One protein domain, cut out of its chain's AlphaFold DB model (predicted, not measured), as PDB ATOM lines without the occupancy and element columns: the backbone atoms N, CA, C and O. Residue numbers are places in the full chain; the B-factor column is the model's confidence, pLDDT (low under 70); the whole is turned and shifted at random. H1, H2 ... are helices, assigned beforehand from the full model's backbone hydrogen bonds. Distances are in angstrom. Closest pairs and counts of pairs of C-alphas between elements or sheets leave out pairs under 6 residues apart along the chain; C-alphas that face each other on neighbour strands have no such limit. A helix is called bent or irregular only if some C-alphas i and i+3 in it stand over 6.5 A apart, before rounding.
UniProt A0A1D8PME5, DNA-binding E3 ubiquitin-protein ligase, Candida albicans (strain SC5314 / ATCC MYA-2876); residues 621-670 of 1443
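What this domain is: This is residues 621 to 670 of the 1443 residues of the protein "DNA-binding E3 ubiquitin-protein ligase" of Candida albicans (strain SC5314 / ATCC MYA-2876) (UniProt A0A1D8PME5). A long kinked helix, H2, makes most of the length of this small elongated domain; H3 folds back over part of it, crossing at a steep tilt of 51 degrees, and the short helix H1 lies beyond the end where H2 begins. The printed part has 50 residues with three named helices, in the order H1, H2, H3, and no named strand, and its class is all helix. It is compact, with a radius of gyration of the C-alphas of 11.1 A, and the C-alphas span 33 by 17 by 15 A along their three main axes.

How they stand to each other: Go along the printed part from Lys 621 and you first meet H1, residues 624 to 628. A tight link of 3 residues leads to H2, residues 632 to 648. H1 and H2 only just touch, with 3 pairs of C-alphas within 8 A, and they touch only at the corner by their link; look at the C-alphas of Asp 626 and Leu 634, the closest pair, 6.8 A apart. H2 touches H1 with its residues 632 to 634 alone. Further along, near residue 641, H2 has a kink of 27 degrees, and it is irregular: C-alphas 640 and 643 are 7.2 A apart. A short link of 6 residues then leads to H3, residues 655 to 667. H2 and H3 touch, and the closest C-alphas are those of Ala 645 and Phe 657, 7.1 A apart. H2 touches H3 with residues 638 to 645 alone, and H3 touches H2 with residues 657 to 661 alone. The two run opposite ways at a steep tilt of 51 degrees, with centres 10.6 A apart. H1 and H3 are apart. In H1 and H3 every O i to N i+4 pair is within hydrogen-bond range; in H2, 10 of 13 are.

Where its parts are: Find C-alpha 624 at (-30.366, 42.417, 42.041), where H1 begins; it is 6.1 A long from first to last C-alpha. From C-alpha 632 at (-22.527, 37.023, 33.391), H2 runs 25.3 A to C-alpha 648 at (-34.281, 36.653, 11.027), and z falls on the way. H3 runs 18.0 A from Pro 655 and ends with C-alpha 667 at (-40.858, 38.992, 32.295).

The domain as a whole: Look for the two C-alphas farthest apart at Ala 628 and Gly 649, 33.8 A from each other. The C-alphas of Lys 621 and Gly 670, the first and last printed residues, are 11.4 A apart. The printed part has no cut, and neither link between the helices is long. The mean pLDDT of the printed part is 88.0, and no printed residue is under 70.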
ATOM      1  N   LYS A 621     -35.140  46.660  33.572       85.17
ATOM      2  CA  LYS A 621     -34.597  47.031  34.886       85.17
ATOM      3  C   LYS A 621     -33.606  45.945  35.299       85.17
ATOM      4  O   LYS A 621     -33.980  44.777  35.340       85.17
ATOM      5  N   SER A 622     -32.362  46.317  35.598       84.27
ATOM      6  CA  SER A 622     -31.348  45.373  36.085       84.27
ATOM      7  C   SER A 622     -31.825  44.711  37.378       84.27
ATOM      8  O   SER A 622     -32.187  45.423  38.317       84.27
ATOM      9  N   SER A 623     -31.835  43.376  37.449       82.94
ATOM     10  CA  SER A 623     -32.211  42.696  38.689       82.94
ATOM     11  C   SER A 623     -31.046  42.671  39.680       82.94
ATOM     12  O   SER A 623     -29.875  42.695  39.298       82.94
ATOM     13  N   GLU A 624     -31.362  42.564  40.970       83.81
ATOM     14  CA  GLU A 624     -30.366  42.417  42.041       83.81
ATOM     15  C   GLU A 624     -29.453  41.197  41.825       83.81
ATOM     16  O   GLU A 624     -28.281  41.227  42.192       83.81
ATOM     17  N   LYS A 625     -29.968  40.144  41.170       84.27
ATOM     18  CA  LYS A 625     -29.199  38.946  40.809       84.27
ATOM     19  C   LYS A 625     -28.195  39.227  39.697       84.27
ATOM     20  O   LYS A 625     -27.045  38.829  39.829       84.27
ATOM     21  N   ASP A 626     -28.610  39.930  38.641       85.10
ATOM     22  CA  ASP A 626     -27.705  40.286  37.539       85.10
ATOM     23  C   ASP A 626     -26.603  41.233  38.038       85.10
ATOM     24  O   ASP A 626     -25.452  41.102  37.641       85.10
ATOM     25  N   ILE A 627     -26.925  42.145  38.964       85.00
ATOM     26  CA  ILE A 627     -25.941  43.032  39.603       85.00
ATOM     27  C   ILE A 627     -24.952  42.228  40.467       85.00
ATOM     28  O   ILE A 627     -23.748  42.466  40.389       85.00
ATOM     29  N   ALA A 628     -25.431  41.260  41.258       85.31
ATOM     30  CA  ALA A 628     -24.579  40.413  42.100       85.31
ATOM     31  C   ALA A 628     -23.663  39.466  41.295       85.31
ATOM     32  O   ALA A 628     -22.544  39.190  41.721       85.31
ATOM     33  N   ASP A 629     -24.123  39.000  40.131       87.25
ATOM     34  CA  ASP A 629     -23.383  38.157  39.176       87.25
ATOM     35  C   ASP A 629     -22.614  38.981  38.117       87.25
ATOM     36  O   ASP A 629     -22.140  38.441  37.121       87.25
ATOM     37  N   ASN A 630     -22.514  40.308  38.280       86.13
ATOM     38  CA  ASN A 630     -21.870  41.224  37.326       86.13
ATOM     39  C   ASN A 630     -22.273  40.943  35.853       86.13
ATOM     40  O   ASN A 630     -21.447  40.955  34.941       86.13
ATOM     41  N   PHE A 631     -23.562  40.666  35.657       87.66
ATOM     42  CA  PHE A 631     -24.260  40.365  34.406       87.66
ATOM     43  C   PHE A 631     -23.841  39.085  33.649       87.66
ATOM     44  O   PHE A 631     -24.352  38.876  32.548       87.66
ATOM     45  N   THR A 632     -23.017  38.173  34.195       88.46
ATOM     46  CA  THR A 632     -22.527  37.023  33.391       88.46
ATOM     47  C   THR A 632     -23.640  36.082  32.904       88.46
ATOM     48  O   THR A 632     -23.632  35.655  31.744       88.46
ATOM     49  N   THR A 633     -24.658  35.825  33.731       87.59
ATOM     50  CA  THR A 633     -25.855  35.051  33.351       87.59
ATOM     51  C   THR A 633     -26.658  35.730  32.233       87.59
ATOM     52  O   THR A 633     -27.161  35.052  31.329       87.59
ATOM     53  N   LEU A 634     -26.745  37.066  32.249       89.40
ATOM     54  CA  LEU A 634     -27.452  37.852  31.237       89.40
ATOM     55  C   LEU A 634     -26.693  37.859  29.904       89.40
ATOM     56  O   LEU A 634     -27.291  37.586  28.864       89.40
ATOM     57  N   ASP A 635     -25.379  38.089  29.931       90.81
ATOM     58  CA  ASP A 635     -24.519  38.054  28.741       90.81
ATOM     59  C   ASP A 635     -24.566  36.680  28.056       90.81
ATOM     60  O   ASP A 635     -24.642  36.587  26.827       90.81
ATOM     61  N   HIS A 636     -24.619  35.595  28.837       90.72
ATOM     62  CA  HIS A 636     -24.820  34.248  28.304       90.72
ATOM     63  C   HIS A 636     -26.201  34.070  27.641       90.72
ATOM     64  O   HIS A 636     -26.289  33.455  26.575       90.72
ATOM     65  N   TYR A 637     -27.279  34.635  28.201       92.26
ATOM     66  CA  TYR A 637     -28.600  34.635  27.555       92.26
ATOM     67  C   TYR A 637     -28.614  35.456  26.252       92.26
ATOM     68  O   TYR A 637     -29.132  34.979  25.238       92.26
ATOM     69  N   VAL A 638     -27.998  36.643  26.239       91.58
ATOM     70  CA  VAL A 638     -27.869  37.482  25.033       91.58
ATOM     71  C   VAL A 638     -27.068  36.745  23.953       91.58
ATOM     72  O   VAL A 638     -27.537  36.624  22.820       91.58
ATOM     73  N   GLY A 639     -25.928  36.146  24.310       90.57
ATOM     74  CA  GLY A 639     -25.119  35.322  23.408       90.57
ATOM     75  C   GLY A 639     -25.876  34.112  22.844       90.57
ATOM     76  O   GLY A 639     -25.814  33.849  21.643       90.57
ATOM     77  N   LYS A 640     -26.666  33.423  23.681       91.32
ATOM     78  CA  LYS A 640     -27.564  32.321  23.282       91.32
ATOM     79  C   LYS A 640     -28.658  32.782  22.306       91.32
ATOM     80  O   LYS A 640     -29.105  31.988  21.479       91.32
ATOM     81  N   CYS A 641     -29.064  34.053  22.358       92.83
ATOM     82  CA  CYS A 641     -30.064  34.641  21.463       92.83
ATOM     83  C   CYS A 641     -29.505  35.141  20.119       92.83
ATOM     84  O   CYS A 641     -30.269  35.197  19.154       92.83
ATOM     85  N   SER A 642     -28.208  35.451  19.999       90.75
ATOM     86  CA  SER A 642     -27.594  35.981  18.763       90.75
ATOM     87  C   SER A 642     -27.956  35.223  17.465       90.75
ATOM     88  O   SER A 642     -28.333  35.889  16.495       90.75
ATOM     89  N   PRO A 643     -27.973  33.870  17.415       91.13
ATOM     90  CA  PRO A 643     -28.351  33.136  16.200       91.13
ATOM     91  C   PRO A 643     -29.809  33.357  15.760       91.13
ATOM     92  O   PRO A 643     -30.141  33.171  14.589       91.13
ATOM     93  N   ILE A 644     -30.699  33.774  16.672       90.35
ATOM     94  CA  ILE A 644     -32.092  34.106  16.339       90.35
ATOM     95  C   ILE A 644     -32.123  35.383  15.491       90.35
ATOM     96  O   ILE A 644     -32.753  35.386  14.431       90.35
ATOM     97  N   ALA A 645     -31.397  36.435  15.891       88.43
ATOM     98  CA  ALA A 645     -31.287  37.668  15.108       88.43
ATOM     99  C   ALA A 645     -30.736  37.399  13.699       88.43
ATOM    100  O   ALA A 645     -31.307  37.871  12.713       88.43
ATOM    101  N   GLU A 646     -29.691  36.575  13.597       88.06
ATOM    102  CA  GLU A 646     -29.092  36.174  12.321       88.06
ATOM    103  C   GLU A 646     -30.074  35.388  11.441       88.06
ATOM    104  O   GLU A 646     -30.225  35.711  10.262       88.06
ATOM    105  N   SER A 647     -30.826  34.436  12.012       87.50
ATOM    106  CA  SER A 647     -31.857  33.670  11.290       87.50
ATOM    107  C   SER A 647     -32.994  34.547  10.746       87.50
ATOM    108  O   SER A 647     -33.544  34.284   9.676       87.50
ATOM    109  N   ILE A 648     -33.311  35.639  11.452       86.69
ATOM    110  CA  ILE A 648     -34.281  36.653  11.027       86.69
ATOM    111  C   ILE A 648     -33.640  37.620  10.011       86.69
ATOM    112  O   ILE A 648     -34.347  38.313   9.281       86.69
ATOM    113  N   GLY A 649     -32.311  37.680   9.905       82.10
ATOM    114  CA  GLY A 649     -31.586  38.643   9.077       82.10
ATOM    115  C   GLY A 649     -31.584  40.044   9.692       82.10
ATOM    116  O   GLY A 649     -31.982  41.012   9.032       82.10
ATOM    117  N   LEU A 650     -31.195  40.122  10.963       84.02
ATOM    118  CA  LEU A 650     -30.865  41.315  11.746       84.02
ATOM    119  C   LEU A 650     -29.461  41.137  12.353       84.02
ATOM    120  O   LEU A 650     -28.937  40.028  12.406       84.02
ATOM    121  N   SER A 651     -28.843  42.225  12.816       85.19
ATOM    122  CA  SER A 651     -27.637  42.119  13.650       85.19
ATOM    123  C   SER A 651     -28.035  41.702  15.074       85.19
ATOM    124  O   SER A 651     -29.041  42.231  15.562       85.19
ATOM    125  N   PRO A 652     -27.249  40.853  15.767       85.64
ATOM    126  CA  PRO A 652     -27.430  40.589  17.199       85.64
ATOM    127  C   PRO A 652     -27.542  41.870  18.039       85.64
ATOM    128  O   PRO A 652     -28.359  41.945  18.948       85.64
ATOM    129  N   ASN A 653     -26.820  42.927  17.650       85.07
ATOM    130  CA  ASN A 653     -26.779  44.211  18.352       85.07
ATOM    131  C   ASN A 653     -27.856  45.206  17.857       85.07
ATOM    132  O   ASN A 653     -27.691  46.418  18.008       85.07
ATOM    133  N   SER A 654     -28.928  44.752  17.190       85.91
ATOM    134  CA  SER A 654     -29.995  45.662  16.737       85.91
ATOM    135  C   SER A 654     -30.906  46.061  17.915       85.91
ATOM    136  O   SER A 654     -31.411  45.156  18.581       85.91
ATOM    137  N   PRO A 655     -31.153  47.365  18.181       87.97
ATOM    138  CA  PRO A 655     -31.834  47.811  19.403       87.97
ATOM    139  C   PRO A 655     -33.166  47.106  19.662       87.97
ATOM    140  O   PRO A 655     -33.294  46.432  20.671       87.97
ATOM    141  N   ASN A 656     -34.088  47.114  18.691       88.25
ATOM    142  CA  ASN A 656     -35.392  46.462  18.829       88.25
ATOM    143  C   ASN A 656     -35.308  44.960  19.196       88.25
ATOM    144  O   ASN A 656     -36.236  44.442  19.813       88.25
ATOM    145  N   PHE A 657     -34.252  44.243  18.782       91.55
ATOM    146  CA  PHE A 657     -34.043  42.834  19.148       91.55
ATOM    147  C   PHE A 657     -33.510  42.701  20.575       91.55
ATOM    148  O   PHE A 657     -34.037  41.893  21.333       91.55
ATOM    149  N   VAL A 658     -32.516  43.519  20.941       91.26
ATOM    150  CA  VAL A 658     -31.958  43.580  22.300       91.26
ATOM    151  C   VAL A 658     -33.054  43.955  23.303       91.26
ATOM    152  O   VAL A 658     -33.266  43.221  24.262       91.26
ATOM    153  N   ASP A 659     -33.825  45.009  23.026       89.31
ATOM    154  CA  ASP A 659     -34.972  45.440  23.834       89.31
ATOM    155  C   ASP A 659     -35.980  44.295  24.042       89.31
ATOM    156  O   ASP A 659     -36.468  44.087  25.149       89.31
ATOM    157  N   ALA A 660     -36.278  43.522  22.988       90.15
ATOM    158  CA  ALA A 660     -37.239  42.424  23.053       90.15
ATOM    159  C   ALA A 660     -36.738  41.234  23.886       90.15
ATOM    160  O   ALA A 660     -37.500  40.713  24.696       90.15
ATOM    161  N   ILE A 661     -35.475  40.812  23.731       92.52
ATOM    162  CA  ILE A 661     -34.932  39.700  24.531       92.52
ATOM    163  C   ILE A 661     -34.716  40.110  25.995       92.52
ATOM    164  O   ILE A 661     -35.005  39.321  26.893       92.52
ATOM    165  N   LEU A 662     -34.292  41.352  26.258       91.45
ATOM    166  CA  LEU A 662     -34.196  41.900  27.614       91.45
ATOM    167  C   LEU A 662     -35.575  41.952  28.286       91.45
ATOM    168  O   LEU A 662     -35.723  41.510  29.426       91.45
ATOM    169  N   TYR A 663     -36.605  42.402  27.565       89.98
ATOM    170  CA  TYR A 663     -37.980  42.407  28.060       89.98
ATOM    171  C   TYR A 663     -38.487  40.989  28.377       89.98
ATOM    172  O   TYR A 663     -39.023  40.771  29.464       89.98
ATOM    173  N   SER A 664     -38.246  39.998  27.505       90.31
ATOM    174  CA  SER A 664     -38.586  38.593  27.787       90.31
ATOM    175  C   SER A 664     -37.817  38.040  29.002       90.31
ATOM    176  O   SER A 664     -38.414  37.389  29.858       90.31
ATOM    177  N   TYR A 665     -36.514  38.319  29.144       91.52
ATOM    178  CA  TYR A 665     -35.725  37.910  30.320       91.52
ATOM    179  C   TYR A 665     -36.277  38.512  31.621       91.52
ATOM    180  O   TYR A 665     -36.390  37.811  32.630       91.52
ATOM    181  N   MET A 666     -36.682  39.785  31.585       88.98
ATOM    182  CA  MET A 666     -37.305  40.480  32.712       88.98
ATOM    183  C   MET A 666     -38.683  39.888  33.062       88.98
ATOM    184  O   MET A 666     -38.933  39.607  34.235       88.98
ATOM    185  N   GLN A 667     -39.549  39.628  32.073       87.14
ATOM    186  CA  GLN A 667     -40.858  38.992  32.295       87.14
ATOM    187  C   GLN A 667     -40.728  37.605  32.943       87.14
ATOM    188  O   GLN A 667     -41.401  37.320  33.935       87.14
ATOM    189  N   HIS A 668     -39.811  36.769  32.443       89.51
ATOM    190  CA  HIS A 668     -39.539  35.431  32.989       89.51
ATOM    191  C   HIS A 668     -38.598  35.445  34.209       89.51
ATOM    192  O   HIS A 668     -38.081  34.401  34.604       89.51
ATOM    193  N   LYS A 669     -38.371  36.614  34.832       85.06
ATOM    194  CA  LYS A 669     -37.612  36.798  36.089       85.06
ATOM    195  C   LYS A 669     -36.206  36.168  36.070       85.06
ATOM    196  O   LYS A 669     -35.738  35.648  37.087       85.06
ATOM    197  N   GLY A 670     -35.551  36.207  34.909       81.99
ATOM    198  CA  GLY A 670     -34.235  35.618  34.656       81.99
ATOM    199  C   GLY A 670     -34.235  34.145  34.223       81.99
ATOM    200  O   GLY A 670     -33.165  33.547  34.121       81.99
TER     201      GLY A 670